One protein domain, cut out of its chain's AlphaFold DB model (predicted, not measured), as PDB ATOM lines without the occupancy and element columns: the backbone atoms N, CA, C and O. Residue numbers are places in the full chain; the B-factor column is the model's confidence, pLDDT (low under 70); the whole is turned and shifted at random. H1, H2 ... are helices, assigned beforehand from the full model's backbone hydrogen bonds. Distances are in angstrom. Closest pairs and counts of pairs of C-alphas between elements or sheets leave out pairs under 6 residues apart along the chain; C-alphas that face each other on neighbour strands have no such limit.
ATOM      1  N   ASP A   2      97.698 106.912  80.977       74.31
ATOM      2  CA  ASP A   2      98.791 107.644  81.633       74.31
ATOM      3  C   ASP A   2      99.436 106.906  82.811       74.31
ATOM      4  O   ASP A   2     100.624 107.067  83.073       74.31
ATOM      5  N   PHE A   3      98.679 106.055  83.509       76.88
ATOM      6  CA  PHE A   3      99.186 105.308  84.662       76.88
ATOM      7  C   PHE A   3     100.230 104.252  84.270       76.88
ATOM      8  O   PHE A   3     101.296 104.158  84.874       76.88
ATOM      9  N   VAL A   4      99.949 103.494  83.207       80.69
ATOM     10  CA  VAL A   4     100.846 102.446  82.704       80.69
ATOM     11  C   VAL A   4     102.126 103.067  82.143       80.69
ATOM     12  O   VAL A   4     103.223 102.607  82.455       80.69
ATOM     13  N   LEU A   5     102.002 104.155  81.376       80.00
ATOM     14  CA  LEU A   5     103.147 104.880  80.824       80.00
ATOM     15  C   LEU A   5     104.044 105.468  81.922       80.00
ATOM     16  O   LEU A   5     105.263 105.319  81.847       80.00
ATOM     17  N   ASN A   6     103.458 106.052  82.971       83.50
ATOM     18  CA  ASN A   6     104.223 106.555  84.113       83.50
ATOM     19  C   ASN A   6     104.997 105.445  84.834       83.50
ATOM     20  O   ASN A   6     106.164 105.640  85.171       83.50
ATOM     21  N   ILE A   7     104.390 104.269  85.024       86.88
ATOM     22  CA  ILE A   7     105.065 103.114  85.634       86.88
ATOM     23  C   ILE A   7     106.271 102.675  84.806       86.88
ATOM     24  O   ILE A   7     107.354 102.490  85.361       86.88
ATOM     25  N   PHE A   8     106.117 102.543  83.486       86.69
ATOM     26  CA  PHE A   8     107.233 102.167  82.620       86.69
ATOM     27  C   PHE A   8     108.349 103.216  82.645       86.69
ATOM     28  O   PHE A   8     109.516 102.857  82.800       86.69
ATOM     29  N   MET A   9     108.013 104.505  82.560       84.38
ATOM     30  CA  MET A   9     108.998 105.590  82.631       84.38
ATOM     31  C   MET A   9     109.771 105.585  83.954       84.38
ATOM     32  O   MET A   9     111.001 105.651  83.946       84.38
ATOM     33  N   LEU A  10     109.070 105.449  85.084       86.31
ATOM     34  CA  LEU A  10     109.687 105.352  86.407       86.31
ATOM     35  C   LEU A  10     110.592 104.125  86.515       86.31
ATOM     36  O   LEU A  10     111.717 104.238  86.999       86.31
ATOM     37  N   PHE A  11     110.146 102.971  86.018       90.06
ATOM     38  CA  PHE A  11     110.942 101.749  86.003       90.06
ATOM     39  C   PHE A  11     112.258 101.933  85.231       90.06
ATOM     40  O   PHE A  11     113.332 101.680  85.781       90.06
ATOM     41  N   PHE A  12     112.209 102.435  83.992       87.44
ATOM     42  CA  PHE A  12     113.417 102.668  83.189       87.44
ATOM     43  C   PHE A  12     114.345 103.709  83.814       87.44
ATOM     44  O   PHE A  12     115.572 103.564  83.761       87.44
ATOM     45  N   PHE A  13     113.783 104.740  84.443       88.94
ATOM     46  CA  PHE A  13     114.567 105.751  85.135       88.94
ATOM     47  C   PHE A  13     115.285 105.180  86.365       88.94
ATOM     48  O   PHE A  13     116.485 105.398  86.529       88.94
ATOM     49  N   LEU A  14     114.605 104.367  87.178       91.00
ATOM     50  CA  LEU A  14     115.206 103.679  88.325       91.00
ATOM     51  C   LEU A  14     116.314 102.714  87.893       91.00
ATOM     52  O   LEU A  14     117.409 102.743  88.455       91.00
ATOM     53  N   VAL A  15     116.077 101.915  86.849       91.00
ATOM     54  CA  VAL A  15     117.095 101.030  86.261       91.00
ATOM     55  C   VAL A  15     118.312 101.841  85.805       91.00
ATOM     56  O   VAL A  15     119.451 101.468  86.089       91.00
ATOM     57  N   SER A  16     118.091 102.991  85.169       88.12
ATOM     58  CA  SER A  16     119.164 103.891  84.730       88.12
ATOM     59  C   SER A  16     119.976 104.463  85.899       88.12
ATOM     60  O   SER A  16     121.200 104.582  85.804       88.12
ATOM     61  N   ILE A  17     119.339 104.784  87.029       89.06
ATOM     62  CA  ILE A  17     120.036 105.228  88.246       89.06
ATOM     63  C   ILE A  17     120.902 104.096  88.812       89.06
ATOM     64  O   ILE A  17     122.081 104.316  89.095       89.06
ATOM     65  N   ILE A  18     120.356 102.880  88.916       89.50
ATOM     66  CA  ILE A  18     121.079 101.700  89.415       89.50
ATOM     67  C   ILE A  18     122.334 101.448  88.571       89.50
ATOM     68  O   ILE A  18     123.438 101.339  89.113       89.50
ATOM     69  N   TRP A  19     122.197 101.432  87.243       86.50
ATOM     70  CA  TRP A  19     123.330 101.256  86.331       86.50
ATOM     71  C   TRP A  19     124.331 102.411  86.395       86.50
ATOM     72  O   TRP A  19     125.539 102.174  86.346       86.50
ATOM     73  N   THR A  20     123.869 103.652  86.572       88.94
ATOM     74  CA  THR A  20     124.755 104.815  86.753       88.94
ATOM     75  C   THR A  20     125.659 104.651  87.979       88.94
ATOM     76  O   THR A  20     126.863 104.922  87.894       88.94
ATOM     77  N   ILE A  21     125.102 104.186  89.102       88.06
ATOM     78  CA  ILE A  21     125.847 103.952  90.348       88.06
ATOM     79  C   ILE A  21     126.793 102.758  90.185       88.06
ATOM     80  O   ILE A  21     127.985 102.880  90.477       88.06
ATOM     81  N   TYR A  22     126.303 101.636  89.648       88.44
ATOM     82  CA  TYR A  22     127.093 100.418  89.439       88.44
ATOM     83  C   TYR A  22     128.320 100.665  88.546       88.44
ATOM     84  O   TYR A  22     129.438 100.262  88.865       88.44
ATOM     85  N   LEU A  23     128.148 101.425  87.462       85.06
ATOM     86  CA  LEU A  23     129.221 101.775  86.525       85.06
ATOM     87  C   LEU A  23     130.112 102.926  87.011       85.06
ATOM     88  O   LEU A  23     131.037 103.334  86.298       85.06
ATOM     89  N   ARG A  24     129.872 103.437  88.228       84.38
ATOM     90  CA  ARG A  24     130.621 104.529  88.865       84.38
ATOM     91  C   ARG A  24     130.699 105.777  87.972       84.38
ATOM     92  O   ARG A  24     131.798 106.257  87.665       84.38
ATOM     93  N   PHE A  25     129.535 106.290  87.567       85.00
ATOM     94  CA  PHE A  25     129.370 107.509  86.759       85.00
ATOM     95  C   PHE A  25     130.158 107.490  85.434       85.00
ATOM     96  O   PHE A  25     131.096 108.278  85.231       85.00
ATOM     97  N   PRO A  26     129.794 106.596  84.495       83.06
ATOM     98  CA  PRO A  26     130.476 106.467  83.206       83.06
ATOM     99  C   PRO A  26     130.474 107.773  82.393       83.06
ATOM    100  O   PRO A  26     131.459 108.061  81.704       83.06
ATOM    101  N   GLN A  27     129.447 108.616  82.546       85.44
ATOM    102  CA  GLN A  27     129.289 109.913  81.875       85.44
ATOM    103  C   GLN A  27     130.519 110.817  82.072       85.44
ATOM    104  O   GLN A  27     131.031 111.429  81.130       85.44
ATOM    105  N   MET A  28     131.067 110.850  83.292       83.62
ATOM    106  CA  MET A  28     132.227 111.681  83.621       83.62
ATOM    107  C   MET A  28     133.530 111.162  83.001       83.62
ATOM    108  O   MET A  28     134.422 111.950  82.665       83.62
ATOM    109  N   ARG A  29     133.654 109.843  82.824       82.31
ATOM    110  CA  ARG A  29     134.845 109.195  82.249       82.31
ATOM    111  C   ARG A  29     134.879 109.326  80.733       82.31
ATOM    112  O   ARG A  29     135.925 109.645  80.167       82.31
ATOM    113  N   VAL A  30     133.733 109.126  80.083       86.19
ATOM    114  CA  VAL A  30     133.592 109.216  78.623       86.19
ATOM    115  C   VAL A  30     133.917 110.629  78.138       86.19
ATOM    116  O   VAL A  30     134.678 110.779  77.184       86.19
ATOM    117  N   ARG A  31     133.490 111.672  78.863       86.94
ATOM    118  CA  ARG A  31     133.822 113.072  78.540       86.94
ATOM    119  C   ARG A  31     135.328 113.317  78.390       86.94
ATOM    120  O   ARG A  31     135.750 114.014  77.469       86.94
ATOM    121  N   LYS A  32     136.154 112.744  79.277       86.88
ATOM    122  CA  LYS A  32     137.622 112.873  79.198       86.88
ATOM    123  C   LYS A  32     138.177 112.185  77.944       86.88
ATOM    124  O   LYS A  32     139.047 112.748  77.283       86.88
ATOM    125  N   LYS A  33     137.646 111.007  77.592       86.81
ATOM    126  CA  LYS A  33     138.038 110.263  76.384       86.81
ATOM    127  C   LYS A  33     137.657 111.003  75.101       86.81
ATOM    128  O   LYS A  33     138.512 111.131  74.235       86.81
ATOM    129  N   ILE A  34     136.445 111.558  75.012       87.50
ATOM    130  CA  ILE A  34     135.994 112.342  73.846       87.50
ATOM    131  C   ILE A  34     136.895 113.566  73.631       87.50
ATOM    132  O   ILE A  34     137.353 113.810  72.519       87.50
ATOM    133  N   ARG A  35     137.234 114.303  74.699       87.19
ATOM    134  CA  ARG A  35     138.161 115.447  74.597       87.19
ATOM    135  C   ARG A  35     139.554 115.046  74.122       87.19
ATOM    136  O   ARG A  35     140.168 115.783  73.358       87.19
ATOM    137  N   LYS A  36     140.064 113.899  74.583       90.06
ATOM    138  CA  LYS A  36     141.342 113.361  74.102       90.06
ATOM    139  C   LYS A  36     141.240 112.988  72.621       90.06
ATOM    140  O   LYS A  36     142.101 113.397  71.853       90.06
ATOM    141  N   LEU A  37     140.161 112.309  72.226       89.56
ATOM    142  CA  LEU A  37     139.898 111.897  70.846       89.56
ATOM    143  C   LEU A  37     139.886 113.089  69.884       89.56
ATOM    144  O   LEU A  37     140.547 113.033  68.854       89.56
ATOM    145  N   ALA A  38     139.236 114.192  70.268       88.62
ATOM    146  CA  ALA A  38     139.200 115.426  69.483       88.62
ATOM    147  C   ALA A  38     140.596 116.000  69.174       88.62
ATOM    148  O   ALA A  38     140.786 116.647  68.148       88.62
ATOM    149  N   ARG A  39     141.583 115.762  70.050       88.50
ATOM    150  CA  ARG A  39     142.968 116.223  69.872       88.50
ATOM    151  C   ARG A  39     143.843 115.217  69.128       88.50
ATOM    152  O   ARG A  39     144.732 115.630  68.396       88.50
ATOM    153  N   THR A  40     143.623 113.918  69.334       90.94
ATOM    154  CA  THR A  40     144.515 112.864  68.822       90.94
ATOM    155  C   THR A  40     144.066 112.257  67.496       90.94
ATOM    156  O   THR A  40     144.913 111.825  66.726       90.94
ATOM    157  N   ASN A  41     142.760 112.173  67.222       91.81
ATOM    158  CA  ASN A  41     142.232 111.513  66.025       91.81
ATOM    159  C   ASN A  41     141.016 112.273  65.470       91.81
ATOM    160  O   ASN A  41     139.873 112.044  65.871       91.81
ATOM    161  N   LYS A  42     141.285 113.182  64.523       90.00
ATOM    162  CA  LYS A  42     140.268 114.051  63.913       90.00
ATOM    163  C   LYS A  42     139.221 113.275  63.115       90.00
ATOM    164  O   LYS A  42     138.051 113.613  63.223       90.00
ATOM    165  N   SER A  43     139.615 112.236  62.376       92.38
ATOM    166  CA  SER A  43     138.679 111.424  61.585       92.38
ATOM    167  C   SER A  43     137.677 110.699  62.488       92.38
ATOM    168  O   SER A  43     136.472 110.851  62.316       92.38
ATOM    169  N   ALA A  44     138.155 110.029  63.541       90.38
ATOM    170  CA  ALA A  44     137.273 109.374  64.509       90.38
ATOM    171  C   ALA A  44     136.357 110.371  65.244       90.38
ATOM    172  O   ALA A  44     135.198 110.067  65.527       90.38
ATOM    173  N   TYR A  45     136.855 111.575  65.545       92.50
ATOM    174  CA  TYR A  45     136.040 112.637  66.135       92.50
ATOM    175  C   TYR A  45     134.990 113.188  65.157       92.50
ATOM    176  O   TYR A  45     133.863 113.447  65.569       92.50
ATOM    177  N   GLN A  46     135.313 113.318  63.868       93.38
ATOM    178  CA  GLN A  46     134.354 113.705  62.830       93.38
ATOM    179  C   GLN A  46     133.238 112.670  62.690       93.38
ATOM    180  O   GLN A  46     132.075 113.055  62.707       93.38
ATOM    181  N   THR A  47     133.551 111.370  62.653       93.25
ATOM    182  CA  THR A  47     132.527 110.309  62.640       93.25
ATOM    183  C   THR A  47     131.611 110.398  63.862       93.25
ATOM    184  O   THR A  47     130.393 110.285  63.737       93.25
ATOM    185  N   PHE A  48     132.178 110.662  65.044       91.44
ATOM    186  CA  PHE A  48     131.400 110.888  66.262       91.44
ATOM    187  C   PHE A  48     130.474 112.110  66.146       91.44
ATOM    188  O   PHE A  48     129.308 112.026  66.521       91.44
ATOM    189  N   LEU A  49     130.962 113.233  65.611       93.19
ATOM    190  CA  LEU A  49     130.150 114.438  65.415       93.19
ATOM    191  C   LEU A  49     129.036 114.231  64.387       93.19
ATOM    192  O   LEU A  49     127.926 114.702  64.613       93.19
ATOM    193  N   VAL A  50     129.308 113.512  63.297       93.94
ATOM    194  CA  VAL A  50     128.291 113.153  62.300       93.94
ATOM    195  C   VAL A  50     127.195 112.307  62.950       93.94
ATOM    196  O   VAL A  50     126.020 112.629  62.813       93.94
ATOM    197  N   SER A  51     127.561 111.296  63.744       91.06
ATOM    198  CA  SER A  51     126.589 110.497  64.505       91.06
ATOM    199  C   SER A  51     125.821 111.325  65.544       91.06
ATOM    200  O   SER A  51     124.636 111.092  65.765       91.06
ATOM    201  N   LEU A  52     126.445 112.324  66.171       90.38
ATOM    202  CA  LEU A  52     125.737 113.226  67.082       90.38
ATOM    203  C   LEU A  52     124.729 114.104  66.330       90.38
ATOM    204  O   LEU A  52     123.611 114.293  66.805       90.38
ATOM    205  N   ALA A  53     125.105 114.608  65.153       91.81
ATOM    206  CA  ALA A  53     124.238 115.426  64.314       91.81
ATOM    207  C   ALA A  53     122.985 114.656  63.878       91.81
ATOM    208  O   ALA A  53     121.898 115.223  63.903       91.81
ATOM    209  N   THR A  54     123.093 113.352  63.586       89.62
ATOM    210  CA  THR A  54     121.926 112.523  63.226       89.62
ATOM    211  C   THR A  54     120.910 112.357  64.359       89.62
ATOM    212  O   THR A  54     119.754 112.048  64.097       89.62
ATOM    213  N   HIS A  55     121.307 112.579  65.616       85.50
ATOM    214  CA  HIS A  55     120.389 112.528  66.761       85.50
ATOM    215  C   HIS A  55     119.697 113.870  67.055       85.50
ATOM    216  O   HIS A  55     118.773 113.919  67.872       85.50
ATOM    217  N   ILE A  56     120.116 114.962  66.411       88.69
ATOM    218  CA  ILE A  56     119.514 116.288  66.563       88.69
ATOM    219  C   ILE A  56     118.610 116.530  65.354       88.69
ATOM    220  O   ILE A  56     119.082 116.820  64.262       88.69
ATOM    221  N   GLY A  57     117.297 116.417  65.554       87.00
ATOM    222  CA  GLY A  57     116.308 116.615  64.494       87.00
ATOM    223  C   GLY A  57     115.096 117.413  64.957       87.00
ATOM    224  O   GLY A  57     114.868 117.589  66.159       87.00
ATOM    225  N   THR A  58     114.284 117.852  63.995       89.44
ATOM    226  CA  THR A  58     113.070 118.651  64.224       89.44
ATOM    227  C   THR A  58     112.112 117.979  65.213       89.44
ATOM    228  O   THR A  58     111.536 118.657  66.056       89.44
ATOM    229  N   GLY A  59     112.003 116.644  65.187       85.31
ATOM    230  CA  GLY A  59     111.159 115.889  66.122       85.31
ATOM    231  C   GLY A  59     111.586 116.018  67.590       85.31
ATOM    232  O   GLY A  59     110.737 116.199  68.460       85.31
ATOM    233  N   ASN A  60     112.895 116.005  67.874       87.44
ATOM    234  CA  ASN A  60     113.394 116.202  69.238       87.44
ATOM    235  C   ASN A  60     113.109 117.636  69.711       87.44
ATOM    236  O   ASN A  60     112.624 117.837  70.821       87.44
ATOM    237  N   LEU A  61     113.322 118.626  68.834       89.69
ATOM    238  CA  LEU A  61     113.024 120.031  69.121       89.69
ATOM    239  C   LEU A  61     111.538 120.247  69.448       89.69
ATOM    240  O   LEU A  61     111.233 120.841  70.479       89.69
ATOM    241  N   ILE A  62     110.623 119.715  68.626       93.69
ATOM    242  CA  ILE A  62     109.171 119.791  68.865       93.69
ATOM    243  C   ILE A  62     108.812 119.161  70.216       93.69
ATOM    244  O   ILE A  62     108.020 119.737  70.962       93.69
ATOM    245  N   GLY A  63     109.415 118.020  70.564       88.38
ATOM    246  CA  GLY A  63     109.219 117.373  71.862       88.38
ATOM    247  C   GLY A  63     109.639 118.260  73.036       88.38
ATOM    248  O   GLY A  63     108.864 118.434  73.978       88.38
ATOM    249  N   VAL A  64     110.822 118.884  72.959       90.62
ATOM    250  CA  VAL A  64     111.304 119.823  73.989       90.62
ATOM    251  C   VAL A  64     110.365 121.023  74.116       90.62
ATOM    252  O   VAL A  64     109.946 121.360  75.223       90.62
ATOM    253  N   THR A  65     110.001 121.656  72.999       93.25
ATOM    254  CA  THR A  65     109.122 122.832  72.990       93.25
ATOM    255  C   THR A  65     107.743 122.500  73.551       93.25
ATOM    256  O   THR A  65     107.239 123.236  74.393       93.25
ATOM    257  N   THR A  66     107.161 121.365  73.161       92.88
ATOM    258  CA  THR A  66     105.868 120.893  73.683       92.88
ATOM    259  C   THR A  66     105.945 120.634  75.186       92.88
ATOM    260  O   THR A  66     105.061 121.051  75.930       92.88
ATOM    261  N   GLY A  67     107.036 120.022  75.656       90.56
ATOM    262  CA  GLY A  67     107.287 119.823  77.081       90.56
ATOM    263  C   GLY A  67     107.313 121.140  77.854       90.56
ATOM    264  O   GLY A  67     106.663 121.247  78.887       90.56
ATOM    265  N   ILE A  68     107.993 122.165  77.333       94.12
ATOM    266  CA  ILE A  68     108.044 123.494  77.960       94.12
ATOM    267  C   ILE A  68     106.669 124.176  77.948       94.12
ATOM    268  O   ILE A  68     106.294 124.784  78.946       94.12
ATOM    269  N   ILE A  69     105.912 124.073  76.853       94.56
ATOM    270  CA  ILE A  69     104.565 124.660  76.750       94.56
ATOM    271  C   ILE A  69     103.625 124.044  77.796       94.56
ATOM    272  O   ILE A  69     102.869 124.767  78.435       94.56
ATOM    273  N   ILE A  70     103.688 122.722  77.989       93.25
ATOM    274  CA  ILE A  70     102.783 121.995  78.890       93.25
ATOM    275  C   ILE A  70     103.249 122.064  80.354       93.25
ATOM    276  O   ILE A  70     102.439 122.270  81.252       93.25
ATOM    277  N   GLY A  71     104.542 121.863  80.613       87.38
ATOM    278  CA  GLY A  71     105.110 121.726  81.961       87.38
ATOM    279  C   GLY A  71     105.830 122.967  82.493       87.38
ATOM    280  O   GLY A  71     106.325 122.955  83.620       87.38
ATOM    281  N   GLY A  72     105.925 124.034  81.697       92.19
ATOM    282  CA  GLY A  72     106.659 125.247  82.036       92.19
ATOM    283  C   GLY A  72     108.188 125.108  81.923       92.19
ATOM    284  O   GLY A  72     108.727 124.060  81.555       92.19
ATOM    285  N   PRO A  73     108.941 126.168  82.265       90.06
ATOM    286  CA  PRO A  73     110.396 126.218  82.073       90.06
ATOM    287  C   PRO A  73     111.174 125.210  82.937       90.06
ATOM    288  O   PRO A  73     112.301 124.845  82.596       90.06
ATOM    289  N   GLY A  74     110.575 124.710  84.025       89.81
ATOM    290  CA  GLY A  74     111.178 123.704  84.908       89.81
ATOM    291  C   GLY A  74     111.463 122.360  84.226       89.81
ATOM    292  O   GLY A  74     112.286 121.586  84.714       89.81
ATOM    293  N   VAL A  75     110.849 122.094  83.070       90.75
ATOM    294  CA  VAL A  75     111.083 120.876  82.283       90.75
ATOM    295  C   VAL A  75     112.537 120.753  81.838       90.75
ATOM    296  O   VAL A  75     113.080 119.654  81.859       90.75
ATOM    297  N   ILE A  76     113.215 121.861  81.529       90.75
ATOM    298  CA  ILE A  76     114.615 121.838  81.074       90.75
ATOM    299  C   ILE A  76     115.534 121.244  82.152       90.75
ATOM    300  O   ILE A  76     116.404 120.424  81.850       90.75
ATOM    301  N   PHE A  77     115.302 121.605  83.418       92.31
ATOM    302  CA  PHE A  77     116.054 121.065  84.551       92.31
ATOM    303  C   PHE A  77     115.878 119.546  84.662       92.31
ATOM    304  O   PHE A  77     116.860 118.803  84.753       92.31
ATOM    305  N   TRP A  78     114.634 119.071  84.576       89.25
ATOM    306  CA  TRP A  78     114.339 117.642  84.621       89.25
ATOM    307  C   TRP A  78     114.885 116.897  83.401       89.25
ATOM    308  O   TRP A  78     115.455 115.821  83.558       89.25
ATOM    309  N   MET A  79     114.833 117.479  82.204       91.31
ATOM    310  CA  MET A  79     115.407 116.878  80.997       91.31
ATOM    311  C   MET A  79     116.909 116.618  81.131       91.31
ATOM    312  O   MET A  79     117.372 115.547  80.741       91.31
ATOM    313  N   TRP A  80     117.682 117.539  81.714       90.88
ATOM    314  CA  TRP A  80     119.111 117.310  81.954       90.88
ATOM    315  C   TRP A  80     119.368 116.175  82.946       90.88
ATOM    316  O   TRP A  80     120.271 115.367  82.720       90.88
ATOM    317  N   ILE A  81     118.563 116.073  84.007       90.88
ATOM    318  CA  ILE A  81     118.639 114.975  84.979       90.88
ATOM    319  C   ILE A  81     118.351 113.634  84.292       90.88
ATOM    320  O   ILE A  81     119.156 112.704  84.385       90.88
ATOM    321  N   PHE A  82     117.242 113.540  83.557       90.12
ATOM    322  CA  PHE A  82     116.863 112.328  82.830       90.12
ATOM    323  C   PHE A  82     117.913 111.933  81.792       90.12
ATOM    324  O   PHE A  82     118.344 110.780  81.770       90.12
ATOM    325  N   ALA A  83     118.395 112.885  80.990       89.38
ATOM    326  CA  ALA A  83     119.444 112.639  80.006       89.38
ATOM    327  C   ALA A  83     120.736 112.133  80.666       89.38
ATOM    328  O   ALA A  83     121.373 111.201  80.165       89.38
ATOM    329  N   PHE A  84     121.109 112.698  81.818       90.00
ATOM    330  CA  PHE A  84     122.294 112.272  82.549       90.00
ATOM    331  C   PHE A  84     122.192 110.807  82.984       90.00
ATOM    332  O   PHE A  84     123.076 110.015  82.648       90.00
ATOM    333  N   PHE A  85     121.118 110.413  83.670       90.56
ATOM    334  CA  PHE A  85     120.966 109.038  84.154       90.56
ATOM    335  C   PHE A  85     120.712 108.041  83.019       90.56
ATOM    336  O   PHE A  85     121.387 107.012  82.951       90.56
ATOM    337  N   SER A  86     119.824 108.367  82.078       89.38
ATOM    338  CA  SER A  86     119.475 107.495  80.949       89.38
ATOM    339  C   SER A  86     120.665 107.199  80.034       89.38
ATOM    340  O   SER A  86     120.730 106.121  79.444       89.38
ATOM    341  N   SER A  87     121.642 108.109  79.934       89.75
ATOM    342  CA  SER A  87     122.846 107.872  79.126       89.75
ATOM    343  C   SER A  87     123.663 106.660  79.593       89.75
ATOM    344  O   SER A  87     124.323 106.019  78.778       89.75
ATOM    345  N   SER A  88     123.611 106.304  80.882       90.56
ATOM    346  CA  SER A  88     124.310 105.121  81.399       90.56
ATOM    347  C   SER A  88     123.722 103.823  80.847       90.56
ATOM    348  O   SER A  88     124.476 102.950  80.421       90.56
ATOM    349  N   LEU A  89     122.393 103.732  80.792       89.50
ATOM    350  CA  LEU A  89     121.675 102.581  80.264       89.50
ATOM    351  C   LEU A  89     121.957 102.419  78.767       89.50
ATOM    352  O   LEU A  89     122.324 101.332  78.327       89.50
ATOM    353  N   ALA A  90     121.922 103.526  78.020       88.62
ATOM    354  CA  ALA A  90     122.295 103.534  76.609       88.62
ATOM    355  C   ALA A  90     123.749 103.074  76.392       88.62
ATOM    356  O   ALA A  90     124.041 102.357  75.438       88.62
ATOM    357  N   LEU A  91     124.688 103.446  77.270       89.06
ATOM    358  CA  LEU A  91     126.077 102.980  77.176       89.06
ATOM    359  C   LEU A  91     126.207 101.472  77.415       89.06
ATOM    360  O   LEU A  91     126.978 100.820  76.709       89.06
ATOM    361  N   VAL A  92     125.474 100.915  78.384       88.38
ATOM    362  CA  VAL A  92     125.439  99.464  78.638       88.38
ATOM    363  C   VAL A  92     124.931  98.733  77.405       88.38
ATOM    364  O   VAL A  92     125.596  97.826  76.908       88.38
ATOM    365  N   GLU A  93     123.801  99.178  76.867       87.75
ATOM    366  CA  GLU A  93     123.178  98.575  75.694       87.75
ATOM    367  C   GLU A  93     124.097  98.613  74.467       87.75
ATOM    368  O   GLU A  93     124.352  97.580  73.844       87.75
ATOM    369  N   ASN A  94     124.684  99.774  74.167       87.50
ATOM    370  CA  ASN A  94     125.620  99.918  73.052       87.50
ATOM    371  C   ASN A  94     126.871  99.046  73.231       87.50
ATOM    372  O   ASN A  94     127.381  98.475  72.268       87.50
ATOM    373  N   THR A  95     127.356  98.896  74.465       88.00
ATOM    374  CA  THR A  95     128.501  98.026  74.756       88.00
ATOM    375  C   THR A  95     128.157  96.559  74.481       88.00
ATOM    376  O   THR A  95     128.930  95.871  73.814       88.00
ATOM    377  N   HIS A  96     126.979  96.091  74.906       84.06
ATOM    378  CA  HIS A  96     126.502  94.740  74.596       84.06
ATOM    379  C   HIS A  96     126.310  94.515  73.090       84.06
ATOM    380  O   HIS A  96     126.669  93.449  72.580       84.06
ATOM    381  N   ALA A  97     125.808  95.512  72.358       85.19
ATOM    382  CA  ALA A  97     125.668  95.439  70.906       85.19
ATOM    383  C   ALA A  97     127.029  95.327  70.194       85.19
ATOM    384  O   ALA A  97     127.177  94.533  69.267       85.19
ATOM    385  N   ILE A  98     128.048  96.059  70.656       85.88
ATOM    386  CA  ILE A  98     129.405  95.994  70.089       85.88
ATOM    387  C   ILE A  98     130.085  94.661  70.420       85.88
ATOM    388  O   ILE A  98     130.768  94.108  69.565       85.88
ATOM    389  N   MET A  99     129.906  94.123  71.629       84.88
ATOM    390  CA  MET A  99     130.512  92.844  72.034       84.88
ATOM    391  C   MET A  99     129.954  91.642  71.269       84.88
ATOM    392  O   MET A  99     130.637  90.634  71.122       84.88
ATOM    393  N   THR A 100     128.713  91.732  70.795       82.12
ATOM    394  CA  THR A 100     128.019  90.629  70.116       82.12
ATOM    395  C   THR A 100     127.981  90.761  68.598       82.12
ATOM    396  O   THR A 100     127.441  89.871  67.934       82.12
ATOM    397  N   ARG A 101     128.578  91.824  68.045       80.06
ATOM    398  CA  ARG A 101     128.682  92.031  66.597       80.06
ATOM    399  C   ARG A 101     129.418  90.869  65.927       80.06
ATOM    400  O   ARG A 101     130.394  90.358  66.470       80.06
TER     401      ARG A 101
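Overview. This is residues 2 to 101 of the 139 residues of the protein "Alanine:cation symporter family protein" of Acholeplasmataceae bacterium (UniProt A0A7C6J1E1). The helices make a loose, open frame: H2, H3, H4 and the first part of H5 go round an empty middle, and H1 crosses H5 near its kink. Residues 2 to 11 of H1 stick out at one end, and residues 93 to 101, of which 93 to 99 belong to H5, at another. The printed part has 100 residues with five named helices, H1 to H5 in chain order, and no named strand: all helix. It is loose, with a radius of gyration of the C-alphas of 16.1 A and spans of 46 by 31 by 25 A.

Arrangement. H1, residues 2 to 22, touches H5, residues 75 to 99, with residues 13 to 20 alone, at a steep tilt of 65 degrees; their closest C-alphas, Ser 16 and Ser 86, are 5.2 A apart. H2, residues 26 to 40, touches H5 about perpendicular, at 73 degrees, with C-alphas 26 and 88 closest at 6.6 A. H3, residues 42 to 54, touches H2 at a steep tilt of 51 degrees, opposite ways, with C-alphas 38 and 45 closest at 5.4 A. H4, residues 58 to 71, is apart from H3. H4 and H5 only just touch, only at the corner by their link, with 3 pairs of C-alphas within 8 A; the closest, 68 and 75, are 5.9 A apart. H5, the hub, has a kink of 30 degrees near residue 85. Every O i to N i+4 pair is within hydrogen-bond range in H1, H3 and H4, against 9 of 11 in H2 and 19 of 21 in H5.

Along the chain. H1 is 30.2 A long from C-alpha 2 at (98.791, 107.644, 81.633). H2 measures 21.1 A, H3 18.4 A and H4 19.7 A. H5 is 35.6 A long and ends with C-alpha 99 at (130.512, 92.844, 72.034).

Size, cuts and confidence. The C-alphas farthest apart, Phe 3 and Thr 40, are 48.6 A apart. The four links are tight, and the printed part has no cut. Mean pLDDT of the printed part is 88.4, and no printed residue is under 70.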